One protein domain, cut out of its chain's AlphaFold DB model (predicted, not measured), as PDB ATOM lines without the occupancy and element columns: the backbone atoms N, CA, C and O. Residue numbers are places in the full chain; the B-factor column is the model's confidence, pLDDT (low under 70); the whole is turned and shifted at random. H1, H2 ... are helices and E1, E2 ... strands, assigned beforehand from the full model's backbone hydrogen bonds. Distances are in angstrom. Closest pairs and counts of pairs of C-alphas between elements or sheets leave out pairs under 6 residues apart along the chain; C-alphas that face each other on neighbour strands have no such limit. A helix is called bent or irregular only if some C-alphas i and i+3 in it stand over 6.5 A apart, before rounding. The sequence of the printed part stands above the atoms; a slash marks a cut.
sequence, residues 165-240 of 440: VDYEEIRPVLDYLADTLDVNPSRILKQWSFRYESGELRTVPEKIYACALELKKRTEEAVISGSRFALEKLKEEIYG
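AT A GLANCE: This is residues 165 to 240 of the 440 residues of an uncharacterized protein of Nitrospira bacterium SG8_3 (UniProt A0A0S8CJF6). H4 and H5 fold back on each other as a helical hairpin, its turn sticking out at one end with residues 224 to 229 standing free; H1 packs on H4, and the short H2 sits near the middle. H3 and E1 lie at the other end of the long axis. The 76 printed residues hold five named helices and one named strand, in the order H1, H2, H3, E1, H4, H5, and the class is mostly helix. The whole is compact, with a radius of gyration of the C-alphas of 12.3 A, and only just elongated, spanning 36 by 18 by 18 A.

HOW THE PARTS SIT: H1, residues 167 to 181, touches H2, residues 185 to 189, with residues 174 to 178 alone; the closest C-alphas, of Leu 174 and Pro 185, are 5.9 A apart. H3, residues 193 to 197, is close to H2 but not clearly touching, the closest C-alphas being Ser 186 and Ser 193 at 5.1 A. E1, residues 203 to 205, pairs with no named strand, but residues 165 to 166 pair antiparallel with its residues 203 to 204. H4, residues 206 to 224, touches H1 the same way at a shallow tilt of 33 degrees, only just short of steep, closest at the C-alphas of Ile 170 and Tyr 209, 6.1 A. H5, residues 228 to 239, forms a hairpin with H4, at a shallow tilt of 19 degrees, the C-alphas of Ala 222 and Ala 230 closest at 5.6 A. In H2, H3, H4 and H5 every O i to N i+4 pair is within hydrogen-bond range; in H1, 9 of 11 are.

IN THESE COORDINATES: H1 begins at C-alpha 167, (197.663, 221.031, 159.735), and is 19.9 A long; it is only just irregular, C-alphas 169 and 172 being 6.8 A apart. H4 is 27.0 A long, and H5, 16.7 A, ends at C-alpha 239, (209.428, 220.879, 178.316).

THE WHOLE: The C-alphas of Glu 200 and Ser 225, the two farthest apart, are 36.9 A apart. The printed part has no cut, and its five links are tight. Confidence is under 70 at residues 191 to 195, 197, and 199 to 200.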
ATOM      1  N   VAL A 165     197.736 228.192 158.897       80.56
ATOM      2  CA  VAL A 165     198.355 227.168 158.060       80.56
ATOM      3  C   VAL A 165     197.599 225.857 158.250       80.56
ATOM      4  O   VAL A 165     197.202 225.523 159.374       80.56
ATOM      5  N   ASP A 166     197.388 225.107 157.172       84.25
ATOM      6  CA  ASP A 166     196.760 223.789 157.240       84.25
ATOM      7  C   ASP A 166     197.618 222.806 158.048       84.25
ATOM      8  O   ASP A 166     198.848 222.782 157.973       84.25
ATOM      9  N   TYR A 167     196.965 221.964 158.850       82.94
ATOM     10  CA  TYR A 167     197.663 221.031 159.735       82.94
ATOM     11  C   TYR A 167     198.543 220.038 158.959       82.94
ATOM     12  O   TYR A 167     199.612 219.656 159.431       82.94
ATOM     13  N   GLU A 168     198.130 219.655 157.750       86.00
ATOM     14  CA  GLU A 168     198.906 218.745 156.902       86.00
ATOM     15  C   GLU A 168     200.252 219.342 156.461       86.00
ATOM     16  O   GLU A 168     201.182 218.588 156.190       86.00
ATOM     17  N   GLU A 169     200.413 220.671 156.459       86.06
ATOM     18  CA  GLU A 169     201.699 221.307 156.151       86.06
ATOM     19  C   GLU A 169     202.673 221.260 157.337       86.06
ATOM     20  O   GLU A 169     203.871 221.027 157.166       86.06
ATOM     21  N   ILE A 170     202.173 221.430 158.566       89.25
ATOM     22  CA  ILE A 170     203.002 221.361 159.782       89.25
ATOM     23  C   ILE A 170     203.268 219.916 160.228       89.25
ATOM     24  O   ILE A 170     204.278 219.644 160.880       89.25
ATOM     25  N   ARG A 171     202.398 218.967 159.876       89.12
ATOM     26  CA  ARG A 171     202.473 217.572 160.328       89.12
ATOM     27  C   ARG A 171     203.831 216.899 160.062       89.12
ATOM     28  O   ARG A 171     204.399 216.393 161.028       89.12
ATOM     29  N   PRO A 172     204.436 216.962 158.858       92.50
ATOM     30  CA  PRO A 172     205.760 216.376 158.620       92.50
ATOM     31  C   PRO A 172     206.863 216.975 159.504       92.50
ATOM     32  O   PRO A 172     207.824 216.296 159.865       92.50
ATOM     33  N   VAL A 173     206.738 218.259 159.858       91.38
ATOM     34  CA  VAL A 173     207.671 218.947 160.762       91.38
ATOM     35  C   VAL A 173     207.523 218.404 162.182       91.38
ATOM     36  O   VAL A 173     208.524 218.138 162.847       91.38
ATOM     37  N   LEU A 174     206.287 218.206 162.640       89.56
ATOM     38  CA  LEU A 174     206.000 217.663 163.968       89.56
ATOM     39  C   LEU A 174     206.417 216.203 164.099       89.56
ATOM     40  O   LEU A 174     206.998 215.860 165.124       89.56
ATOM     41  N   ASP A 175     206.167 215.380 163.081       90.56
ATOM     42  CA  ASP A 175     206.554 213.968 163.068       90.56
ATOM     43  C   ASP A 175     208.083 213.837 163.150       90.56
ATOM     44  O   ASP A 175     208.606 213.148 164.024       90.56
ATOM     45  N   TYR A 176     208.817 214.619 162.346       91.75
ATOM     46  CA  TYR A 176     210.280 214.676 162.424       91.75
ATOM     47  C   TYR A 176     210.781 215.063 163.823       91.75
ATOM     48  O   TYR A 176     211.703 214.439 164.362       91.75
ATOM     49  N   LEU A 177     210.192 216.102 164.421       89.50
ATOM     50  CA  LEU A 177     210.568 216.564 165.756       89.50
ATOM     51  C   LEU A 177     210.215 215.536 166.832       89.50
ATOM     52  O   LEU A 177     211.008 215.336 167.751       89.50
ATOM     53  N   ALA A 178     209.065 214.874 166.721       88.50
ATOM     54  CA  ALA A 178     208.638 213.833 167.644       88.50
ATOM     55  C   ALA A 178     209.599 212.643 167.619       88.50
ATOM     56  O   ALA A 178     210.068 212.231 168.680       88.50
ATOM     57  N   ASP A 179     209.972 212.171 166.432       88.69
ATOM     58  CA  ASP A 179     210.877 211.034 166.263       88.69
ATOM     59  C   ASP A 179     212.308 211.371 166.702       88.69
ATOM     60  O   ASP A 179     212.954 210.612 167.430       88.69
ATOM     61  N   THR A 180     212.809 212.546 166.312       87.44
ATOM     62  CA  THR A 180     214.204 212.935 166.567       87.44
ATOM     63  C   THR A 180     214.419 213.373 168.017       87.44
ATOM     64  O   THR A 180     215.405 213.005 168.670       87.44
ATOM     65  N   LEU A 181     213.496 214.173 168.558       83.88
ATOM     66  CA  LEU A 181     213.593 214.703 169.914       83.88
ATOM     67  C   LEU A 181     212.812 213.884 170.946       83.88
ATOM     68  O   LEU A 181     212.936 214.192 172.131       83.88
ATOM     69  N   ASP A 182     212.099 212.814 170.592       85.12
ATOM     70  CA  ASP A 182     211.276 212.036 171.543       85.12
ATOM     71  C   ASP A 182     210.362 212.972 172.374       85.12
ATOM     72  O   ASP A 182     210.293 212.924 173.609       85.12
ATOM     73  N   VAL A 183     209.754 213.950 171.690       83.81
ATOM     74  CA  VAL A 183     208.884 214.982 172.275       83.81
ATOM     75  C   VAL A 183     207.464 214.804 171.775       83.81
ATOM     76  O   VAL A 183     207.234 214.453 170.626       83.81
ATOM     77  N   ASN A 184     206.484 215.075 172.635       82.38
ATOM     78  CA  ASN A 184     205.095 215.002 172.209       82.38
ATOM     79  C   ASN A 184     204.703 216.283 171.431       82.38
ATOM     80  O   ASN A 184     204.838 217.375 172.004       82.38
ATOM     81  N   PRO A 185     204.165 216.177 170.196       84.75
ATOM     82  CA  PRO A 185     203.746 217.321 169.376       84.75
ATOM     83  C   PRO A 185     202.802 218.306 170.073       84.75
ATOM     84  O   PRO A 185     202.878 219.509 169.823       84.75
ATOM     85  N   SER A 186     201.972 217.839 171.017       80.00
ATOM     86  CA  SER A 186     201.097 218.698 171.839       80.00
ATOM     87  C   SER A 186     201.834 219.849 172.526       80.00
ATOM     88  O   SER A 186     201.264 220.922 172.720       80.00
ATOM     89  N   ARG A 187     203.110 219.656 172.888       80.19
ATOM     90  CA  ARG A 187     203.932 220.679 173.551       80.19
ATOM     91  C   ARG A 187     204.393 221.773 172.601       80.19
ATOM     92  O   ARG A 187     204.489 222.917 173.027       80.19
ATOM     93  N   ILE A 188     204.627 221.426 171.340       81.94
ATOM     94  CA  ILE A 188     204.984 222.378 170.283       81.94
ATOM     95  C   ILE A 188     203.729 223.143 169.853       81.94
ATOM     96  O   ILE A 188     203.734 224.367 169.782       81.94
ATOM     97  N   LEU A 189     202.620 222.423 169.665       79.88
ATOM     98  CA  LEU A 189     201.332 222.987 169.258       79.88
ATOM     99  C   LEU A 189     200.618 223.786 170.357       79.88
ATOM    100  O   LEU A 189     199.664 224.499 170.062       79.88
ATOM    101  N   LYS A 190     201.017 223.627 171.627       73.94
ATOM    102  CA  LYS A 190     200.290 224.130 172.809       73.94
ATOM    103  C   LYS A 190     198.797 223.730 172.808       73.94
ATOM    104  O   LYS A 190     197.942 224.473 173.282       73.94
ATOM    105  N   GLN A 191     198.474 222.549 172.278       69.81
ATOM    106  CA  GLN A 191     197.109 222.012 172.150       69.81
ATOM    107  C   GLN A 191     197.019 220.612 172.762       69.81
ATOM    108  O   GLN A 191     198.017 219.908 172.880       69.81
ATOM    109  N   TRP A 192     195.814 220.188 173.147       66.19
ATOM    110  CA  TRP A 192     195.580 218.837 173.668       66.19
ATOM    111  C   TRP A 192     195.868 217.775 172.603       66.19
ATOM    112  O   TRP A 192     195.438 217.928 171.460       66.19
ATOM    113  N   SER A 193     196.542 216.681 172.991       67.31
ATOM    114  CA  SER A 193     197.021 215.665 172.041       67.31
ATOM    115  C   SER A 193     195.908 215.019 171.224       67.31
ATOM    116  O   SER A 193     196.039 214.838 170.017       67.31
ATOM    117  N   PHE A 194     194.763 214.798 171.871       63.53
ATOM    118  CA  PHE A 194     193.581 214.216 171.248       63.53
ATOM    119  C   PHE A 194     193.159 214.940 169.965       63.53
ATOM    120  O   PHE A 194     192.763 214.280 169.017       63.53
ATOM    121  N   ARG A 195     193.275 216.276 169.901       59.72
ATOM    122  CA  ARG A 195     192.760 217.054 168.762       59.72
ATOM    123  C   ARG A 195     193.497 216.772 167.459       59.72
ATOM    124  O   ARG A 195     192.884 216.846 166.402       59.72
ATOM    125  N   TYR A 196     194.797 216.493 167.514       70.50
ATOM    126  CA  TYR A 196     195.542 216.149 166.304       70.50
ATOM    127  C   TYR A 196     195.536 214.637 166.049       70.50
ATOM    128  O   TYR A 196     195.495 214.222 164.898       70.50
ATOM    129  N   GLU A 197     195.495 213.810 167.100       69.25
ATOM    130  CA  GLU A 197     195.378 212.349 166.968       69.25
ATOM    131  C   GLU A 197     194.035 211.931 166.345       69.25
ATOM    132  O   GLU A 197     193.980 210.950 165.607       69.25
ATOM    133  N   SER A 198     192.962 212.688 166.596       70.19
ATOM    134  CA  SER A 198     191.628 212.459 166.025       70.19
ATOM    135  C   SER A 198     191.391 213.134 164.667       70.19
ATOM    136  O   SER A 198     190.345 212.912 164.058       70.19
ATOM    137  N   GLY A 199     192.323 213.972 164.191       67.12
ATOM    138  CA  GLY A 199     192.149 214.778 162.974       67.12
ATOM    139  C   GLY A 199     191.198 215.977 163.124       67.12
ATOM    140  O   GLY A 199     190.801 216.588 162.132       67.12
ATOM    141  N   GLU A 200     190.812 216.344 164.350       69.44
ATOM    142  CA  GLU A 200     189.988 217.533 164.623       69.44
ATOM    143  C   GLU A 200     190.753 218.855 164.436       69.44
ATOM    144  O   GLU A 200     190.142 219.910 164.221       69.44
ATOM    145  N   LEU A 201     192.082 218.832 164.538       74.94
ATOM    146  CA  LEU A 201     192.936 219.992 164.310       74.94
ATOM    147  C   LEU A 201     193.164 220.180 162.807       74.94
ATOM    148  O   LEU A 201     194.009 219.524 162.215       74.94
ATOM    149  N   ARG A 202     192.403 221.097 162.202       76.06
ATOM    150  CA  ARG A 202     192.500 221.394 160.762       76.06
ATOM    151  C   ARG A 202     193.560 222.430 160.424       76.06
ATOM    152  O   ARG A 202     194.219 222.297 159.406       76.06
ATOM    153  N   THR A 203     193.719 223.448 161.267       78.06
ATOM    154  CA  THR A 203     194.626 224.571 161.004       78.06
ATOM    155  C   THR A 203     195.315 225.055 162.273       78.06
ATOM    156  O   THR A 203     194.737 225.027 163.369       78.06
ATOM    157  N   VAL A 204     196.535 225.558 162.120       79.31
ATOM    158  CA  VAL A 204     197.369 226.127 163.183       79.31
ATOM    159  C   VAL A 204     197.730 227.580 162.862       79.31
ATOM    160  O   VAL A 204     197.838 227.926 161.692       79.31
ATOM    161  N   PRO A 205     197.929 228.440 163.871       80.69
ATOM    162  CA  PRO A 205     198.511 229.762 163.656       80.69
ATOM    163  C   PRO A 205     199.873 229.692 162.959       80.69
ATOM    164  O   PRO A 205     200.714 228.865 163.331       80.69
ATOM    165  N   GLU A 206     200.137 230.607 162.031       80.69
ATOM    166  CA  GLU A 206     201.424 230.711 161.335       80.69
ATOM    167  C   GLU A 206     202.598 230.880 162.314       80.69
ATOM    168  O   GLU A 206     203.635 230.245 162.151       80.69
ATOM    169  N   LYS A 207     202.422 231.627 163.416       80.31
ATOM    170  CA  LYS A 207     203.441 231.761 164.479       80.31
ATOM    171  C   LYS A 207     203.889 230.399 165.031       80.31
ATOM    172  O   LYS A 207     205.070 230.209 165.326       80.31
ATOM    173  N   ILE A 208     202.966 229.442 165.169       81.94
ATOM    174  CA  ILE A 208     203.280 228.077 165.625       81.94
ATOM    175  C   ILE A 208     204.023 227.312 164.532       81.94
ATOM    176  O   ILE A 208     205.000 226.626 164.833       81.94
ATOM    177  N   TYR A 209     203.606 227.460 163.275       85.56
ATOM    178  CA  TYR A 209     204.286 226.847 162.138       85.56
ATOM    179  C   TYR A 209     205.727 227.349 161.980       85.56
ATOM    180  O   TYR A 209     206.658 226.543 161.959       85.56
ATOM    181  N   ALA A 210     205.937 228.666 161.992       84.06
ATOM    182  CA  ALA A 210     207.259 229.283 161.952       84.06
ATOM    183  C   ALA A 210     208.143 228.821 163.123       84.06
ATOM    184  O   ALA A 210     209.311 228.479 162.935       84.06
ATOM    185  N   CYS A 211     207.579 228.734 164.333       84.88
ATOM    186  CA  CYS A 211     208.293 228.221 165.500       84.88
ATOM    187  C   CYS A 211     208.703 226.746 165.334       84.88
ATOM    188  O   CYS A 211     209.828 226.378 165.677       84.88
ATOM    189  N   ALA A 212     207.826 225.907 164.775       88.25
ATOM    190  CA  ALA A 212     208.124 224.504 164.505       88.25
ATOM    191  C   ALA A 212     209.210 224.339 163.429       88.25
ATOM    192  O   ALA A 212     210.098 223.501 163.589       88.25
ATOM    193  N   LEU A 213     209.187 225.156 162.370       91.44
ATOM    194  CA  LEU A 213     210.226 225.164 161.333       91.44
ATOM    195  C   LEU A 213     211.598 225.550 161.892       91.44
ATOM    196  O   LEU A 213     212.585 224.858 161.636       91.44
ATOM    197  N   GLU A 214     211.663 226.605 162.701       90.06
ATOM    198  CA  GLU A 214     212.915 227.023 163.339       90.06
ATOM    199  C   GLU A 214     213.441 225.941 164.297       90.06
ATOM    200  O   GLU A 214     214.631 225.617 164.314       90.06
ATOM    201  N   LEU A 215     212.547 225.306 165.062       89.38
ATOM    202  CA  LEU A 215     212.905 224.187 165.932       89.38
ATOM    203  C   LEU A 215     213.421 222.979 165.135       89.38
ATOM    204  O   LEU A 215     214.381 222.331 165.566       89.38
ATOM    205  N   LYS A 216     212.830 222.687 163.972       91.81
ATOM    206  CA  LYS A 216     213.303 221.642 163.055       91.81
ATOM    207  C   LYS A 216     214.712 221.943 162.559       91.81
ATOM    208  O   LYS A 216     215.581 221.094 162.728       91.81
ATOM    209  N   LYS A 217     214.968 223.152 162.060       91.06
ATOM    210  CA  LYS A 217     216.298 223.566 161.585       91.06
ATOM    211  C   LYS A 217     217.371 223.409 162.669       91.06
ATOM    212  O   LYS A 217     218.400 222.772 162.453       91.06
ATOM    213  N   ARG A 218     217.104 223.903 163.881       90.06
ATOM    214  CA  ARG A 218     218.020 223.758 165.029       90.06
ATOM    215  C   ARG A 218     218.239 222.293 165.424       90.06
ATOM    216  O   ARG A 218     219.319 221.929 165.890       90.06
ATOM    217  N   THR A 219     217.221 221.449 165.258       89.56
ATOM    218  CA  THR A 219     217.322 220.004 165.501       89.56
ATOM    219  C   THR A 219     218.205 219.330 164.456       89.56
ATOM    220  O   THR A 219     219.076 218.549 164.831       89.56
ATOM    221  N   GLU A 220     218.051 219.672 163.177       90.88
ATOM    222  CA  GLU A 220     218.905 219.179 162.090       90.88
ATOM    223  C   GLU A 220     220.376 219.550 162.328       90.88
ATOM    224  O   GLU A 220     221.244 218.678 162.295       90.88
ATOM    225  N   GLU A 221     220.663 220.806 162.686       89.31
ATOM    226  CA  GLU A 221     222.012 221.259 163.059       89.31
ATOM    227  C   GLU A 221     222.580 220.464 164.251       89.31
ATOM    228  O   GLU A 221     223.741 220.039 164.243       89.31
ATOM    229  N   ALA A 222     221.757 220.207 165.273       87.31
ATOM    230  CA  ALA A 222     222.156 219.419 166.434       87.31
ATOM    231  C   ALA A 222     222.454 217.953 166.069       87.31
ATOM    232  O   ALA A 222     223.435 217.395 166.571       87.31
ATOM    233  N   VAL A 223     221.670 217.349 165.172       88.56
ATOM    234  CA  VAL A 223     221.912 215.994 164.650       88.56
ATOM    235  C   VAL A 223     223.208 215.946 163.840       88.56
ATOM    236  O   VAL A 223     224.040 215.079 164.103       88.56
ATOM    237  N   ILE A 224     223.429 216.900 162.928       87.69
ATOM    238  CA  ILE A 224     224.653 216.995 162.109       87.69
ATOM    239  C   ILE A 224     225.892 217.144 162.995       87.69
ATOM    240  O   ILE A 224     226.909 216.492 162.770       87.69
ATOM    241  N   SER A 225     225.803 217.964 164.045       80.94
ATOM    242  CA  SER A 225     226.907 218.150 164.992       80.94
ATOM    243  C   SER A 225     227.219 216.905 165.839       80.94
ATOM    244  O   SER A 225     228.244 216.874 166.523       80.94
ATOM    245  N   GLY A 226     226.324 215.908 165.869       80.75
ATOM    246  CA  GLY A 226     226.410 214.745 166.757       80.75
ATOM    247  C   GLY A 226     226.315 215.093 168.250       80.75
ATOM    248  O   GLY A 226     226.611 214.259 169.110       80.75
ATOM    249  N   SER A 227     225.932 216.327 168.595       76.69
ATOM    250  CA  SER A 227     225.944 216.815 169.973       76.69
ATOM    251  C   SER A 227     224.706 216.357 170.736       76.69
ATOM    252  O   SER A 227     223.635 216.967 170.678       76.69
ATOM    253  N   ARG A 228     224.870 215.311 171.553       77.50
ATOM    254  CA  ARG A 228     223.828 214.864 172.490       77.50
ATOM    255  C   ARG A 228     223.358 215.994 173.410       77.50
ATOM    256  O   ARG A 228     222.170 216.099 173.698       77.50
ATOM    257  N   PHE A 229     224.280 216.839 173.873       78.25
ATOM    258  CA  PHE A 229     223.951 217.990 174.710       78.25
ATOM    259  C   PHE A 229     223.003 218.964 173.999       78.25
ATOM    260  O   PHE A 229     222.005 219.369 174.596       78.25
ATOM    261  N   ALA A 230     223.266 219.285 172.730       81.56
ATOM    262  CA  ALA A 230     222.409 220.176 171.952       81.56
ATOM    263  C   ALA A 230     220.983 219.618 171.822       81.56
ATOM    264  O   ALA A 230     220.020 220.340 172.073       81.56
ATOM    265  N   LEU A 231     220.845 218.316 171.543       84.38
ATOM    266  CA  LEU A 231     219.538 217.655 171.462       84.38
ATOM    267  C   LEU A 231     218.780 217.685 172.797       84.38
ATOM    268  O   LEU A 231     217.593 217.999 172.825       84.38
ATOM    269  N   GLU A 232     219.438 217.391 173.923       82.31
ATOM    270  CA  GLU A 232     218.786 217.455 175.243       82.31
ATOM    271  C   GLU A 232     218.401 218.884 175.643       82.31
ATOM    272  O   GLU A 232     217.370 219.085 176.289       82.31
ATOM    273  N   LYS A 233     219.191 219.882 175.238       83.38
ATOM    274  CA  LYS A 233     218.884 221.295 175.472       83.38
ATOM    275  C   LYS A 233     217.634 221.729 174.703       83.38
ATOM    276  O   LYS A 233     216.768 222.368 175.290       83.38
ATOM    277  N   LEU A 234     217.498 221.324 173.436       84.81
ATOM    278  CA  LEU A 234     216.283 221.566 172.646       84.81
ATOM    279  C   LEU A 234     215.054 220.909 173.291       84.81
ATOM    280  O   LEU A 234     214.013 221.548 173.432       84.81
ATOM    281  N   LYS A 235     215.185 219.671 173.789       83.56
ATOM    282  CA  LYS A 235     214.113 219.016 174.565       83.56
ATOM    283  C   LYS A 235     213.748 219.816 175.818       83.56
ATOM    284  O   LYS A 235     212.573 219.904 176.174       83.56
ATOM    285  N   GLU A 236     214.730 220.389 176.510       79.12
ATOM    286  CA  GLU A 236     214.478 221.192 177.706       79.12
ATOM    287  C   GLU A 236     213.783 222.523 177.404       79.12
ATOM    288  O   GLU A 236     212.943 222.948 178.197       79.12
ATOM    289  N   GLU A 237     214.064 223.153 176.265       81.06
ATOM    290  CA  GLU A 237     213.338 224.348 175.819       81.06
ATOM    291  C   GLU A 237     211.842 224.052 175.613       81.06
ATOM    292  O   GLU A 237     211.004 224.846 176.031       81.06
ATOM    293  N   ILE A 238     211.502 222.871 175.083       80.19
ATOM    294  CA  ILE A 238     210.110 222.441 174.851       80.19
ATOM    295  C   ILE A 238     209.391 222.083 176.163       80.19
ATOM    296  O   ILE A 238     208.234 222.446 176.371       80.19
ATOM    297  N   TYR A 239     210.046 221.340 177.063       75.06
ATOM    298  CA  TYR A 239     209.428 220.879 178.316       75.06
ATOM    299  C   TYR A 239     209.543 221.873 179.482       75.06
ATOM    300  O   TYR A 239     208.927 221.658 180.530       75.06
ATOM    301  N   GLY A 240     210.338 222.929 179.321       70.19
ATOM    302  CA  GLY A 240     210.657 223.899 180.359       70.19
ATOM    303  C   GLY A 240     211.786 223.448 181.294       70.19
ATOM    304  O   GLY A 240     211.945 222.267 181.646       70.19
TER     305      GLY A 240